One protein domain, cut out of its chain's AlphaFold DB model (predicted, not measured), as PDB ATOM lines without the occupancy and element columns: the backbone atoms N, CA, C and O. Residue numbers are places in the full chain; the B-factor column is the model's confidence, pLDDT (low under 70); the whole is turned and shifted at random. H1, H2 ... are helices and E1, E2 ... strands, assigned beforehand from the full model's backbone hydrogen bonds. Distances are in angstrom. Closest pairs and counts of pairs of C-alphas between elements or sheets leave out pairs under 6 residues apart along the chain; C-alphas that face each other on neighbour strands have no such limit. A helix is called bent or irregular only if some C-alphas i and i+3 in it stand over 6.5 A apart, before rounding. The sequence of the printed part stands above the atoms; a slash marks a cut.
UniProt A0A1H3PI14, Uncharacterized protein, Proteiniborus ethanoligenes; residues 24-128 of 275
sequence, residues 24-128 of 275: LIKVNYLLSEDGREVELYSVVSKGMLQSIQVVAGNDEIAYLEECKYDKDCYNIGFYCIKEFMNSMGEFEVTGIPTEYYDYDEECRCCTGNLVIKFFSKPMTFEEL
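What this domain is: This is residues 24 to 128 of the 275 residues of an uncharacterized protein of Proteiniborus ethanoligenes (UniProt A0A1H3PI14). The model is a strongly twisted, branched sheet: E1 and E3 pair side by side as one long ribbon, and the bent hairpin of E8 and E9 reaches away from it as an arm, joined to it where the end of E9 pairs with the end of E1. The small hairpin of E4 and E5 lines the other side of E1, E2 lines E9, a second small hairpin of E6 and E7 makes its own sheet, and the short helices H1 and H2 only graze the branched sheet. The printed part has 105 residues, with named elements in the order E1 E2 E3 H1 E4 E5 E6 E7 E8 E9 H2, and its class is mostly strand. The branched sheet has parallel and antiparallel pairs; E6 and E7 are antiparallel. The whole is compact, with a radius of gyration of the C-alphas of 14.6 A and spans of 40 by 33 by 28 A.

Where its parts are: Find C-alpha 24 at (-19.389, 22.079, -13.558); from there E1 runs 22.2 A to residue 31. E2 is residues 38 to 40, and E3, residues 48 to 56, is 23.7 A long. Next come H1, residues 58 to 63, E4, residues 68 to 70, E5, residues 73 to 75, E6, residues 79 to 82, and E7, residues 92 to 94. E7 runs on into E8, residues 96 to 104, 17.6 A, which bends by 90 degrees at residue 99. Find C-alpha 109 at (-33.744, -7.941, -15.068), where E9 begins; it runs 28.1 A to residue 119. H2, residues 125 to 128, ends at C-alpha 128, (-13.419, 8.062, -18.706).

How they stand to each other: Start at E1: E3 lies on one side, antiparallel, with N 27 and O 52 2.9 A apart. On the other side lie E5, parallel, with N 28 and O 74 at 2.8 A, and E9, parallel, with N 119 and O 30 at 2.8 A. E4 and E5 form a hairpin, N 73 and O 70 at 3.0 A. Along E9, look for E2, antiparallel, N 116 and O 40 at 2.9 A, and for its hairpin partner E8, N 111 and O 102 at 2.8 A. In the hairpin of E6 and E7, N 79 and O 94 are 2.8 A apart; the closest C-alphas of E7 and E9, Thr 94 and Ile 116, are 6.3 A apart. H1 is only just on the branched sheet, with 5 pairs of C-alphas within 10 A, and only grazes it with residue 61; H2 only grazes it with residues 125 to 128. In H1 every O i to N i+4 pair is within hydrogen-bond range; H2 is too short for one.

The domain as a whole: The two C-alphas farthest apart, those of Ser 87 and Glu 105, are 43.6 A apart. The printed part has no cut, and no link is long. Mean pLDDT of the printed part is 82.5; look for values under 70 at residues 34 to 37, 41 to 47 and 82 to 91.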
ATOM      1  N   LEU A  24     -20.538  22.623 -14.270       94.31
ATOM      2  CA  LEU A  24     -19.389  22.079 -13.558       94.31
ATOM      3  C   LEU A  24     -19.843  20.820 -12.816       94.31
ATOM      4  O   LEU A  24     -20.769  20.895 -12.011       94.31
ATOM      5  N   ILE A  25     -19.202  19.694 -13.103       94.88
ATOM      6  CA  ILE A  25     -19.460  18.400 -12.472       94.88
ATOM      7  C   ILE A  25     -18.174  17.852 -11.854       94.88
ATOM      8  O   ILE A  25     -17.066  18.232 -12.248       94.88
ATOM      9  N   LYS A  26     -18.328  16.935 -10.901       93.94
ATOM     10  CA  LYS A  26     -17.252  16.136 -10.317       93.94
ATOM     11  C   LYS A  26     -17.362  14.698 -10.818       93.94
ATOM     12  O   LYS A  26     -18.427  14.094 -10.736       93.94
ATOM     13  N   VAL A  27     -16.258  14.145 -11.303       94.44
ATOM     14  CA  VAL A  27     -16.168  12.745 -11.726       94.44
ATOM     15  C   VAL A  27     -15.140  12.034 -10.863       94.44
ATOM     16  O   VAL A  27     -14.006  12.497 -10.752       94.44
ATOM     17  N   ASN A  28     -15.546  10.922 -10.260       92.62
ATOM     18  CA  ASN A  28     -14.707  10.068  -9.438       92.62
ATOM     19  C   ASN A  28     -14.416   8.749 -10.156       92.62
ATOM     20  O   ASN A  28     -15.294   8.183 -10.806       92.62
ATOM     21  N   TYR A  29     -13.199   8.247  -9.996       92.31
ATOM     22  CA  TYR A  29     -12.763   6.944 -10.502       92.31
ATOM     23  C   TYR A  29     -11.661   6.382  -9.601       92.31
ATOM     24  O   TYR A  29     -11.079   7.111  -8.795       92.31
ATOM     25  N   LEU A  30     -11.372   5.088  -9.726       89.38
ATOM     26  CA  LEU A  30     -10.340   4.427  -8.931       89.38
ATOM     27  C   LEU A  30      -9.075   4.234  -9.758       89.38
ATOM     28  O   LEU A  30      -9.128   3.744 -10.885       89.38
ATOM     29  N   LEU A  31      -7.936   4.612  -9.190       86.69
ATOM     30  CA  LEU A  31      -6.617   4.360  -9.753       86.69
ATOM     31  C   LEU A  31      -5.980   3.157  -9.048       86.69
ATOM     32  O   LEU A  31      -6.076   3.036  -7.823       86.69
ATOM     33  N   SER A  32      -5.330   2.280  -9.814       83.38
ATOM     34  CA  SER A  32      -4.550   1.179  -9.247       83.38
ATOM     35  C   SER A  32      -3.255   1.682  -8.607       83.38
ATOM     36  O   SER A  32      -2.562   2.526  -9.176       83.38
ATOM     37  N   GLU A  33      -2.895   1.130  -7.447       73.38
ATOM     38  CA  GLU A  33      -1.669   1.488  -6.716       73.38
ATOM     39  C   GLU A  33      -0.388   0.996  -7.414       73.38
ATOM     40  O   GLU A  33       0.673   1.598  -7.261       73.38
ATOM     41  N   ASP A  34      -0.475  -0.076  -8.206       69.94
ATOM     42  CA  ASP A  34       0.662  -0.714  -8.883       69.94
ATOM     43  C   ASP A  34       0.805  -0.318 -10.367       69.94
ATOM     44  O   ASP A  34       1.690  -0.817 -11.070       69.94
ATOM     45  N   GLY A  35      -0.067   0.572 -10.855       61.06
ATOM     46  CA  GLY A  35      -0.096   1.014 -12.250       61.06
ATOM     47  C   GLY A  35      -0.559  -0.053 -13.249       61.06
ATOM     48  O   GLY A  35      -0.350   0.109 -14.453       61.06
ATOM     49  N   ARG A  36      -1.171  -1.153 -12.787       61.31
ATOM     50  CA  ARG A  36      -1.785  -2.181 -13.640       61.31
ATOM     51  C   ARG A  36      -3.300  -2.057 -13.612       61.31
ATOM     52  O   ARG A  36      -3.885  -1.588 -12.647       61.31
ATOM     53  N   GLU A  37      -3.944  -2.436 -14.706       60.91
ATOM     54  CA  GLU A  37      -5.403  -2.481 -14.757       60.91
ATOM     55  C   GLU A  37      -5.880  -3.684 -13.938       60.91
ATOM     56  O   GLU A  37      -5.428  -4.806 -14.171       60.91
ATOM     57  N   VAL A  38      -6.748  -3.440 -12.956       71.50
ATOM     58  CA  VAL A  38      -7.255  -4.476 -12.048       71.50
ATOM     59  C   VAL A  38      -8.780  -4.417 -12.036       71.50
ATOM     60  O   VAL A  38      -9.380  -3.344 -11.957       71.50
ATOM     61  N   GLU A  39      -9.400  -5.588 -12.129       71.06
ATOM     62  CA  GLU A  39     -10.839  -5.788 -11.989       71.06
ATOM     63  C   GLU A  39     -11.076  -6.687 -10.776       71.06
ATOM     64  O   GLU A  39     -10.470  -7.755 -10.663       71.06
ATOM     65  N   LEU A  40     -11.904  -6.225  -9.837       75.06
ATOM     66  CA  LEU A  40     -12.228  -6.965  -8.614       75.06
ATOM     67  C   LEU A  40     -13.727  -7.264  -8.553       75.06
ATOM     68  O   LEU A  40     -14.548  -6.385  -8.804       75.06
ATOM     69  N   TYR A  41     -14.060  -8.499  -8.176       62.88
ATOM     70  CA  TYR A  41     -15.435  -9.015  -8.076       62.88
ATOM     71  C   TYR A  41     -16.007  -8.956  -6.646       62.88
ATOM     72  O   TYR A  41     -17.057  -9.527  -6.367       62.88
ATOM     73  N   SER A  42     -15.306  -8.307  -5.712       65.00
ATOM     74  CA  SER A  42     -15.667  -8.242  -4.290       65.00
ATOM     75  C   SER A  42     -15.688  -6.805  -3.785       65.00
ATOM     76  O   SER A  42     -15.021  -5.947  -4.351       65.00
ATOM     77  N   VAL A  43     -16.378  -6.554  -2.672       65.06
ATOM     78  CA  VAL A  43     -16.319  -5.269  -1.958       65.06
ATOM     79  C   VAL A  43     -14.891  -4.984  -1.488       65.06
ATOM     80  O   VAL A  43     -14.205  -5.887  -1.001       65.06
ATOM     81  N   VAL A  44     -14.434  -3.736  -1.624       61.50
ATOM     82  CA  VAL A  44     -13.076  -3.333  -1.226       61.50
ATOM     83  C   VAL A  44     -13.119  -2.026  -0.442       61.50
ATOM     84  O   VAL A  44     -13.869  -1.110  -0.776       61.50
ATOM     85  N   SER A  45     -12.273  -1.940   0.587       56.94
ATOM     86  CA  SER A  45     -12.010  -0.731   1.381       56.94
ATOM     87  C   SER A  45     -10.724   0.002   0.970       56.94
ATOM     88  O   SER A  45     -10.299   0.941   1.639       56.94
ATOM     89  N   LYS A  46     -10.060  -0.457  -0.099       58.50
ATOM     90  CA  LYS A  46      -8.754   0.026  -0.561       58.50
ATOM     91  C   LYS A  46      -8.808   0.372  -2.046       58.50
ATOM     92  O   LYS A  46      -9.234  -0.440  -2.863       58.50
ATOM     93  N   GLY A  47      -8.355   1.577  -2.368       61.62
ATOM     94  CA  GLY A  47      -8.223   2.105  -3.720       61.62
ATOM     95  C   GLY A  47      -7.779   3.562  -3.676       61.62
ATOM     96  O   GLY A  47      -8.119   4.286  -2.739       61.62
ATOM     97  N   MET A  48      -7.031   4.023  -4.679       75.56
ATOM     98  CA  MET A  48      -6.675   5.437  -4.762       75.56
ATOM     99  C   MET A  48      -7.766   6.180  -5.531       75.56
ATOM    100  O   MET A  48      -7.768   6.221  -6.762       75.56
ATOM    101  N   LEU A  49      -8.720   6.756  -4.800       83.50
ATOM    102  CA  LEU A  49      -9.774   7.555  -5.407       83.50
ATOM    103  C   LEU A  49      -9.197   8.812  -6.062       83.50
ATOM    104  O   LEU A  49      -8.516   9.613  -5.424       83.50
ATOM    105  N   GLN A  50      -9.546   9.005  -7.324       87.75
ATOM    106  CA  GLN A  50      -9.266  10.214  -8.076       87.75
ATOM    107  C   GLN A  50     -10.555  10.998  -8.295       87.75
ATOM    108  O   GLN A  50     -11.626  10.422  -8.481       87.75
ATOM    109  N   SER A  51     -10.441  12.326  -8.304       90.19
ATOM    110  CA  SER A  51     -11.555  13.231  -8.576       90.19
ATOM    111  C   SER A  51     -11.135  14.311  -9.565       90.19
ATOM    112  O   SER A  51     -10.156  15.017  -9.336       90.19
ATOM    113  N   ILE A  52     -11.917  14.486 -10.628       93.00
ATOM    114  CA  ILE A  52     -11.718  15.540 -11.628       93.00
ATOM    115  C   ILE A  52     -12.935  16.458 -11.614       93.00
ATOM    116  O   ILE A  52     -14.073  15.993 -11.591       93.00
ATOM    117  N   GLN A  53     -12.695  17.768 -11.626       95.12
ATOM    118  CA  GLN A  53     -13.736  18.763 -11.865       95.12
ATOM    119  C   GLN A  53     -13.684  19.205 -13.325       95.12
ATOM    120  O   GLN A  53     -12.628  19.587 -13.826       95.12
ATOM    121  N   VAL A  54     -14.824  19.146 -14.006       95.00
ATOM    122  CA  VAL A  54     -14.918  19.391 -15.448       95.00
ATOM    123  C   VAL A  54     -16.227  20.088 -15.791       95.00
ATOM    124  O   VAL A  54     -17.255  19.869 -15.157       95.00
ATOM    125  N   VAL A  55     -16.188  20.965 -16.793       94.56
ATOM    126  CA  VAL A  55     -17.376  21.633 -17.325       94.56
ATOM    127  C   VAL A  55     -17.942  20.788 -18.468       94.56
ATOM    128  O   VAL A  55     -17.432  20.846 -19.585       94.56
ATOM    129  N   ALA A  56     -18.998  20.030 -18.183       92.50
ATOM    130  CA  ALA A  56     -19.620  19.091 -19.111       92.50
ATOM    131  C   ALA A  56     -20.921  19.646 -19.712       92.50
ATOM    132  O   ALA A  56     -21.665  20.398 -19.071       92.50
ATOM    133  N   GLY A  57     -21.199  19.292 -20.964       92.12
ATOM    134  CA  GLY A  57     -22.465  19.553 -21.641       92.12
ATOM    135  C   GLY A  57     -23.576  18.595 -21.201       92.12
ATOM    136  O   GLY A  57     -23.329  17.548 -20.609       92.12
ATOM    137  N   ASN A  58     -24.825  18.934 -21.526       89.75
ATOM    138  CA  ASN A  58     -25.980  18.112 -21.147       89.75
ATOM    139  C   ASN A  58     -25.934  16.694 -21.734       89.75
ATOM    140  O   ASN A  58     -26.329  15.760 -21.046       89.75
ATOM    141  N   ASP A  59     -25.438  16.531 -22.963       89.44
ATOM    142  CA  ASP A  59     -25.346  15.213 -23.602       89.44
ATOM    143  C   ASP A  59     -24.329  14.316 -22.882       89.44
ATOM    144  O   ASP A  59     -24.567  13.129 -22.704       89.44
ATOM    145  N   GLU A  60     -23.212  14.880 -22.417       91.50
ATOM    146  CA  GLU A  60     -22.198  14.156 -21.640       91.50
ATOM    147  C   GLU A  60     -22.750  13.755 -20.274       91.50
ATOM    148  O   GLU A  60     -22.605  12.608 -19.865       91.50
ATOM    149  N   ILE A  61     -23.455  14.674 -19.608       91.06
ATOM    150  CA  ILE A  61     -24.099  14.410 -18.320       91.06
ATOM    151  C   ILE A  61     -25.183  13.335 -18.447       91.06
ATOM    152  O   ILE A  61     -25.299  12.489 -17.568       91.06
ATOM    153  N   ALA A  62     -25.948  13.325 -19.542       89.94
ATOM    154  CA  ALA A  62     -26.978  12.316 -19.773       89.94
ATOM    155  C   ALA A  62     -26.401  10.891 -19.821       89.94
ATOM    156  O   ALA A  62     -27.030   9.973 -19.304       89.94
ATOM    157  N   TYR A  63     -25.197  10.707 -20.377       88.44
ATOM    158  CA  TYR A  63     -24.511   9.409 -20.354       88.44
ATOM    159  C   TYR A  63     -24.033   9.003 -18.960       88.44
ATOM    160  O   TYR A  63     -23.895   7.816 -18.695       88.44
ATOM    161  N   LEU A  64     -23.782   9.958 -18.068       91.81
ATOM    162  CA  LEU A  64     -23.293   9.680 -16.720       91.81
ATOM    163  C   LEU A  64     -24.417   9.467 -15.705       91.81
ATOM    164  O   LEU A  64     -24.123   9.213 -14.545       91.81
ATOM    165  N   GLU A  65     -25.694   9.564 -16.082       90.06
ATOM    166  CA  GLU A  65     -26.786   9.484 -15.100       90.06
ATOM    167  C   GLU A  65     -26.827   8.124 -14.376       90.06
ATOM    168  O   GLU A  65     -27.110   8.085 -13.183       90.06
ATOM    169  N   GLU A  66     -26.441   7.029 -15.043       85.25
ATOM    170  CA  GLU A  66     -26.275   5.701 -14.416       85.25
ATOM    171  C   GLU A  66     -25.111   5.644 -13.407       85.25
ATOM    172  O   GLU A  66     -25.087   4.797 -12.516       85.25
ATOM    173  N   CYS A  67     -24.152   6.561 -13.532       89.00
ATOM    174  CA  CYS A  67     -22.992   6.710 -12.654       89.00
ATOM    175  C   CYS A  67     -23.248   7.683 -11.498       89.00
ATOM    176  O   CYS A  67     -22.332   7.995 -10.734       89.00
ATOM    177  N   LYS A  68     -24.443   8.264 -11.401       91.00
ATOM    178  CA  LYS A  68     -24.707   9.352 -10.465       91.00
ATOM    179  C   LYS A  68     -24.600   8.882  -9.022       91.00
ATOM    180  O   LYS A  68     -25.270   7.945  -8.603       91.00
ATOM    181  N   TYR A  69     -23.780   9.595  -8.263       85.19
ATOM    182  CA  TYR A  69     -23.588   9.370  -6.837       85.19
ATOM    183  C   TYR A  69     -24.277  10.451  -6.007       85.19
ATOM    184  O   TYR A  69     -24.996  10.151  -5.061       85.19
ATOM    185  N   ASP A  70     -24.099  11.711  -6.400       86.31
ATOM    186  CA  ASP A  70     -24.720  12.872  -5.763       86.31
ATOM    187  C   ASP A  70     -25.015  13.940  -6.833       86.31
ATOM    188  O   ASP A  70     -24.767  13.753  -8.032       86.31
ATOM    189  N   LYS A  71     -25.578  15.077  -6.433       88.19
ATOM    190  CA  LYS A  71     -25.825  16.217  -7.302       88.19
ATOM    191  C   LYS A  71     -24.532  16.658  -7.990       88.19
ATOM    192  O   LYS A  71     -23.587  17.104  -7.347       88.19
ATOM    193  N   ASP A  72     -24.540  16.563  -9.319       89.69
ATOM    194  CA  ASP A  72     -23.411  16.908 -10.187       89.69
ATOM    195  C   ASP A  72     -22.118  16.118  -9.843       89.69
ATOM    196  O   ASP A  72     -21.015  16.563 -10.163       89.69
ATOM    197  N   CYS A  73     -22.244  14.940  -9.212       90.44
ATOM    198  CA  CYS A  73     -21.143  14.058  -8.818       90.44
ATOM    199  C   CYS A  73     -21.377  12.629  -9.332       90.44
ATOM    200  O   CYS A  73     -22.412  12.021  -9.052       90.44
ATOM    201  N   TYR A  74     -20.406  12.088 -10.062       93.75
ATOM    202  CA  TYR A  74     -20.549  10.845 -10.823       93.75
ATOM    203  C   TYR A  74     -19.376   9.897 -10.558       93.75
ATOM    204  O   TYR A  74     -18.227  10.331 -10.601       93.75
ATOM    205  N   ASN A  75     -19.647   8.616 -10.316       93.00
ATOM    206  CA  ASN A  75     -18.647   7.572 -10.086       93.00
ATOM    207  C   ASN A  75     -18.565   6.651 -11.308       93.00
ATOM    208  O   ASN A  75     -19.526   5.959 -11.633       93.00
ATOM    209  N   ILE A  76     -17.416   6.625 -11.979       94.62
ATOM    210  CA  ILE A  76     -17.186   5.763 -13.141       94.62
ATOM    211  C   ILE A  76     -16.382   4.544 -12.696       94.62
ATOM    212  O   ILE A  76     -15.297   4.678 -12.128       94.62
ATOM    213  N   GLY A  77     -16.915   3.354 -12.983       91.88
ATOM    214  CA  GLY A  77     -16.243   2.083 -12.717       91.88
ATOM    215  C   GLY A  77     -16.554   1.426 -11.370       91.88
ATOM    216  O   GLY A  77     -16.036   0.345 -11.111       91.88
ATOM    217  N   PHE A  78     -17.366   2.040 -10.506       91.25
ATOM    218  CA  PHE A  78     -17.718   1.487  -9.192       91.25
ATOM    219  C   PHE A  78     -18.985   2.143  -8.616       91.25
ATOM    220  O   PHE A  78     -19.318   3.277  -8.968       91.25
ATOM    221  N   TYR A  79     -19.645   1.467  -7.675       86.88
ATOM    222  CA  TYR A  79     -20.659   2.053  -6.793       86.88
ATOM    223  C   TYR A  79     -20.083   2.277  -5.394       86.88
ATOM    224  O   TYR A  79     -19.330   1.456  -4.877       86.88
ATOM    225  N   CYS A  80     -20.447   3.389  -4.758       78.44
ATOM    226  CA  CYS A  80     -20.043   3.684  -3.384       78.44
ATOM    227  C   CYS A  80     -21.092   3.131  -2.408       78.44
ATOM    228  O   CYS A  80     -22.275   3.425  -2.572       78.44
ATOM    229  N   ILE A  81     -20.670   2.340  -1.418       72.31
ATOM    230  CA  ILE A  81     -21.554   1.688  -0.435       72.31
ATOM    231  C   ILE A  81     -21.633   2.496   0.865       72.31
ATOM    232  O   ILE A  81     -22.708   2.609   1.453       72.31
ATOM    233  N   LYS A  82     -20.515   3.069   1.325       64.81
ATOM    234  CA  LYS A  82     -20.484   3.942   2.507       64.81
ATOM    235  C   LYS A  82     -19.905   5.299   2.158       64.81
ATOM    236  O   LYS A  82     -18.836   5.392   1.560       64.81
ATOM    237  N   GLU A  83     -20.643   6.338   2.547       55.50
ATOM    238  CA  GLU A  83     -20.248   7.732   2.380       55.50
ATOM    239  C   GLU A  83     -18.863   8.000   2.974       55.50
ATOM    240  O   GLU A  83     -18.468   7.405   3.974       55.50
ATOM    241  N   PHE A  84     -18.171   8.950   2.350       53.72
ATOM    242  CA  PHE A  84     -16.902   9.569   2.734       53.72
ATOM    243  C   PHE A  84     -16.890  10.161   4.155       53.72
ATOM    244  O   PHE A  84     -16.702  11.365   4.322       53.72
ATOM    245  N   MET A  85     -17.108   9.365   5.196       45.59
ATOM    246  CA  MET A  85     -17.152   9.848   6.573       45.59
ATOM    247  C   MET A  85     -16.644   8.801   7.562       45.59
ATOM    248  O   MET A  85     -17.366   8.291   8.413       45.59
ATOM    249  N   ASN A  86     -15.334   8.585   7.546       44.44
ATOM    250  CA  ASN A  86     -14.596   8.527   8.798       44.44
ATOM    251  C   ASN A  86     -13.357   9.429   8.687       44.44
ATOM    252  O   ASN A  86     -12.815   9.655   7.607       44.44
ATOM    253  N   SER A  87     -12.909   9.990   9.811       47.31
ATOM    254  CA  SER A  87     -11.737  10.879   9.916       47.31
ATOM    255  C   SER A  87     -10.407  10.223   9.502       47.31
ATOM    256  O   SER A  87      -9.359  10.860   9.586       47.31
ATOM    257  N   MET A  88     -10.460   8.963   9.057       53.84
ATOM    258  CA  MET A  88      -9.351   8.145   8.572       53.84
ATOM    259  C   MET A  88      -9.332   8.008   7.036       53.84
ATOM    260  O   MET A  88      -8.337   7.534   6.499       53.84
ATOM    261  N   GLY A  89     -10.381   8.448   6.325       55.16
ATOM    262  CA  GLY A  89     -10.423   8.451   4.857       55.16
ATOM    263  C   GLY A  89     -10.735   7.097   4.209       55.16
ATOM    264  O   GLY A  89     -10.384   6.894   3.048       55.16
ATOM    265  N   GLU A  90     -11.381   6.175   4.922       58.44
ATOM    266  CA  GLU A  90     -11.769   4.873   4.375       58.44
ATOM    267  C   GLU A  90     -13.113   4.990   3.641       58.44
ATOM    268  O   GLU A  90     -14.073   5.564   4.159       58.44
ATOM    269  N   PHE A  91     -13.191   4.442   2.429       66.25
ATOM    270  CA  PHE A  91     -14.414   4.385   1.633       66.25
ATOM    271  C   PHE A  91     -14.635   2.945   1.157       66.25
ATOM    272  O   PHE A  91     -13.688   2.243   0.806       66.25
ATOM    273  N   GLU A  92     -15.886   2.487   1.191       75.25
ATOM    274  CA  GLU A  92     -16.267   1.118   0.829       75.25
ATOM    275  C   GLU A  92     -17.021   1.144  -0.501       75.25
ATOM    276  O   GLU A  92     -18.003   1.878  -0.645       75.25
ATOM    277  N   VAL A  93     -16.553   0.364  -1.475       80.31
ATOM    278  CA  VAL A  93     -17.103   0.344  -2.838       80.31
ATOM    279  C   VAL A  93     -17.481  -1.065  -3.270       80.31
ATOM    280  O   VAL A  93     -16.866  -2.042  -2.847       80.31
ATOM    281  N   THR A  94     -18.478  -1.156  -4.147       84.81
ATOM    282  CA  THR A  94     -18.862  -2.381  -4.856       84.81
ATOM    283  C   THR A  94     -18.761  -2.181  -6.365       84.81
ATOM    284  O   THR A  94     -18.621  -1.059  -6.862       84.81
ATOM    285  N   GLY A  95     -18.784  -3.290  -7.095       85.12
ATOM    286  CA  GLY A  95     -18.672  -3.304  -8.543       85.12
ATOM    287  C   GLY A  95     -19.924  -2.801  -9.249       85.12
ATOM    288  O   GLY A  95     -21.014  -2.769  -8.683       85.12
ATOM    289  N   ILE A  96     -19.751  -2.442 -10.516       89.12
ATOM    290  CA  ILE A  96     -20.837  -2.145 -11.452       89.12
ATOM    291  C   ILE A  96     -21.000  -3.300 -12.445       89.12
ATOM    292  O   ILE A  96     -20.027  -4.017 -12.696       89.12
ATOM    293  N   PRO A  97     -22.179  -3.477 -13.064       87.81
ATOM    294  CA  PRO A  97     -22.334  -4.440 -14.143       87.81
ATOM    295  C   PRO A  97     -21.365  -4.131 -15.288       87.81
ATOM    296  O   PRO A  97     -21.236  -2.978 -15.718       87.81
ATOM    297  N   THR A  98     -20.682  -5.156 -15.787       88.88
ATOM    298  CA  THR A  98     -19.795  -5.043 -16.964       88.88
ATOM    299  C   THR A  98     -20.135  -6.025 -18.076       88.88
ATOM    300  O   THR A  98     -19.804  -5.748 -19.228       88.88
ATOM    301  N   GLU A  99     -20.849  -7.092 -17.731       90.25
ATOM    302  CA  GLU A  99     -21.355  -8.136 -18.614       90.25
ATOM    303  C   GLU A  99     -22.639  -8.700 -17.994       90.25
ATOM    304  O   GLU A  99     -22.703  -8.894 -16.772       90.25
ATOM    305  N   TYR A 100     -23.638  -8.968 -18.833       92.31
ATOM    306  CA  TYR A 100     -24.815  -9.754 -18.465       92.31
ATOM    307  C   TYR A 100     -24.678 -11.178 -19.011       92.31
ATOM    308  O   TYR A 100     -24.099 -11.368 -20.078       92.31
ATOM    309  N   TYR A 101     -25.219 -12.172 -18.301       89.25
ATOM    310  CA  TYR A 101     -25.146 -13.579 -18.726       89.25
ATOM    311  C   TYR A 101     -26.472 -14.348 -18.646       89.25
ATOM    312  O   TYR A 101     -26.579 -15.401 -19.272       89.25
ATOM    313  N   ASP A 102     -27.477 -13.859 -17.914       88.25
ATOM    314  CA  ASP A 102     -28.788 -14.515 -17.816       88.25
ATOM    315  C   ASP A 102     -29.915 -13.495 -17.577       88.25
ATOM    316  O   ASP A 102     -29.662 -12.332 -17.247       88.25
ATOM    317  N   TYR A 103     -31.166 -13.917 -17.768       91.00
ATOM    318  CA  TYR A 103     -32.362 -13.134 -17.465       91.00
ATOM    319  C   TYR A 103     -33.126 -13.754 -16.301       91.00
ATOM    320  O   TYR A 103     -33.605 -14.885 -16.378       91.00
ATOM    321  N   ASP A 104     -33.296 -12.974 -15.240       85.75
ATOM    322  CA  ASP A 104     -34.106 -13.356 -14.094       85.75
ATOM    323  C   ASP A 104     -35.571 -12.957 -14.339       85.75
ATOM    324  O   ASP A 104     -35.919 -11.772 -14.395       85.75
ATOM    325  N   GLU A 105     -36.445 -13.957 -14.497       84.25
ATOM    326  CA  GLU A 105     -37.885 -13.758 -14.706       84.25
ATOM    327  C   GLU A 105     -38.583 -13.164 -13.466       84.25
ATOM    328  O   GLU A 105     -39.546 -12.405 -13.623       84.25
ATOM    329  N   GLU A 106     -38.094 -13.449 -12.254       82.56
ATOM    330  CA  GLU A 106     -38.667 -12.948 -10.999       82.56
ATOM    331  C   GLU A 106     -38.353 -11.465 -10.819       82.56
ATOM    332  O   GLU A 106     -39.255 -10.652 -10.590       82.56
ATOM    333  N   CYS A 107     -37.082 -11.100 -11.001       82.38
ATOM    334  CA  CYS A 107     -36.620  -9.717 -10.882       82.38
ATOM    335  C   CYS A 107     -36.886  -8.879 -12.142       82.38
ATOM    336  O   CYS A 107     -36.809  -7.649 -12.095       82.38
ATOM    337  N   ARG A 108     -37.220  -9.528 -13.267       86.88
ATOM    338  CA  ARG A 108     -37.392  -8.923 -14.598       86.88
ATOM    339  C   ARG A 108     -36.188  -8.092 -15.027       86.88
ATOM    340  O   ARG A 108     -36.335  -6.993 -15.567       86.88
ATOM    341  N   CYS A 109     -34.997  -8.608 -14.758       88.12
ATOM    342  CA  CYS A 109     -33.744  -7.941 -15.068       88.12
ATOM    343  C   CYS A 109     -32.696  -8.941 -15.552       88.12
ATOM    344  O   CYS A 109     -32.766 -10.136 -15.263       88.12
ATOM    345  N   CYS A 110     -31.713  -8.441 -16.297       90.31
ATOM    346  CA  CYS A 110     -30.541  -9.241 -16.622       90.31
ATOM    347  C   CYS A 110     -29.626  -9.339 -15.400       90.31
ATOM    348  O   CYS A 110     -29.317  -8.333 -14.752       90.31
ATOM    349  N   THR A 111     -29.170 -10.550 -15.106       88.06
ATOM    350  CA  THR A 111     -28.152 -10.821 -14.095       88.06
ATOM    351  C   THR A 111     -26.776 -10.797 -14.747       88.06
ATOM    352  O   THR A 111     -26.596 -11.116 -15.927       88.06
ATOM    353  N   GLY A 112     -25.792 -10.321 -13.993       86.56
ATOM    354  CA  GLY A 112     -24.472 -10.026 -14.524       86.56
ATOM    355  C   GLY A 112     -23.413  -9.963 -13.441       86.56
ATOM    356  O   GLY A 112     -23.713  -9.948 -12.246       86.56
ATOM    357  N   ASN A 113     -22.158  -9.914 -13.875       86.31
ATOM    358  CA  ASN A 113     -21.028  -9.786 -12.968       86.31
ATOM    359  C   ASN A 113     -20.847  -8.326 -12.552       86.31
ATOM    360  O   ASN A 113     -20.746  -7.428 -13.396       86.31
ATOM    361  N   LEU A 114     -20.763  -8.100 -11.242       88.44
ATOM    362  CA  LEU A 114     -20.381  -6.810 -10.683       88.44
ATOM    363  C   LEU A 114     -18.859  -6.732 -10.589       88.44
ATOM    364  O   LEU A 114     -18.224  -7.565  -9.945       88.44
ATOM    365  N   VAL A 115     -18.287  -5.713 -11.223       89.00
ATOM    366  CA  VAL A 115     -16.840  -5.505 -11.302       89.00
ATOM    367  C   VAL A 115     -16.490  -4.089 -10.877       89.00
ATOM    368  O   VAL A 115     -17.092  -3.118 -11.333       89.00
ATOM    369  N   ILE A 116     -15.497  -3.966 -10.002       89.88
ATOM    370  CA  ILE A 116     -14.868  -2.690  -9.665       89.88
ATOM    371  C   ILE A 116     -13.732  -2.450 -10.647       89.88
ATOM    372  O   ILE A 116     -12.822  -3.274 -10.759       89.88
ATOM    373  N   LYS A 117     -13.761  -1.304 -11.325       91.75
ATOM    374  CA  LYS A 117     -12.737  -0.916 -12.289       91.75
ATOM    375  C   LYS A 117     -11.665  -0.033 -11.660       91.75
ATOM    376  O   LYS A 117     -11.943   1.107 -11.291       91.75
ATOM    377  N   PHE A 118     -10.427  -0.525 -11.647       89.62
ATOM    378  CA  PHE A 118      -9.237   0.275 -11.361       89.62
ATOM    379  C   PHE A 118      -8.517   0.625 -12.663       89.62
ATOM    380  O   PHE A 118      -8.097  -0.252 -13.421       89.62
ATOM    381  N   PHE A 119      -8.356   1.919 -12.920       90.38
ATOM    382  CA  PHE A 119      -7.596   2.420 -14.057       90.38
ATOM    383  C   PHE A 119      -6.094   2.353 -13.754       90.38
ATOM    384  O   PHE A 119      -5.660   2.589 -12.629       90.38
ATOM    385  N   SER A 120      -5.286   2.031 -14.761       88.50
ATOM    386  CA  SER A 120      -3.835   1.834 -14.610       88.50
ATOM    387  C   SER A 120      -3.035   3.137 -14.523       88.50
ATOM    388  O   SER A 120      -1.890   3.146 -14.080       88.50
ATOM    389  N   LYS A 121      -3.620   4.251 -14.963       90.44
ATOM    390  CA  LYS A 121      -2.999   5.578 -15.001       90.44
ATOM    391  C   LYS A 121      -4.050   6.657 -14.721       90.44
ATOM    392  O   LYS A 121      -5.242   6.383 -14.880       90.44
ATOM    393  N   PRO A 122      -3.641   7.880 -14.337       91.38
ATOM    394  CA  PRO A 122      -4.553   9.014 -14.301       91.38
ATOM    395  C   PRO A 122      -5.239   9.187 -15.659       91.38
ATOM    396  O   PRO A 122      -4.576   9.170 -16.697       91.38
ATOM    397  N   MET A 123      -6.559   9.334 -15.627       94.75
ATOM    398  CA  MET A 123      -7.410   9.397 -16.814       94.75
ATOM    399  C   MET A 123      -7.893  10.826 -17.049       94.75
ATOM    400  O   MET A 123      -8.130  11.564 -16.091       94.75
ATOM    401  N   THR A 124      -8.088  11.222 -18.307       96.38
ATOM    402  CA  THR A 124      -8.838  12.448 -18.628       96.38
ATOM    403  C   THR A 124     -10.346  12.202 -18.564       96.38
ATOM    404  O   THR A 124     -10.815  11.062 -18.563       96.38
ATOM    405  N   PHE A 125     -11.134  13.280 -18.534       95.75
ATOM    406  CA  PHE A 125     -12.593  13.168 -18.575       95.75
ATOM    407  C   PHE A 125     -13.082  12.467 -19.850       95.75
ATOM    408  O   PHE A 125     -13.969  11.620 -19.787       95.75
ATOM    409  N   GLU A 126     -12.480  12.772 -20.998       96.25
ATOM    410  CA  GLU A 126     -12.829  12.180 -22.289       96.25
ATOM    411  C   GLU A 126     -12.518  10.680 -22.327       96.25
ATOM    412  O   GLU A 126     -13.324   9.906 -22.848       96.25
ATOM    413  N   GLU A 127     -11.385  10.256 -21.750       96.75
ATOM    414  CA  GLU A 127     -11.033   8.836 -21.647       96.75
ATOM    415  C   GLU A 127     -12.048   8.082 -20.766       96.75
ATOM    416  O   GLU A 127     -12.544   7.024 -21.164       96.75
ATOM    417  N   LEU A 128     -12.419   8.645 -19.610       96.44
ATOM    418  CA  LEU A 128     -13.419   8.062 -18.706       96.44
ATOM    419  C   LEU A 128     -14.807   7.980 -19.355       96.44
ATOM    420  O   LEU A 128     -15.472   6.946 -19.291       96.44
TER     421      LEU A 128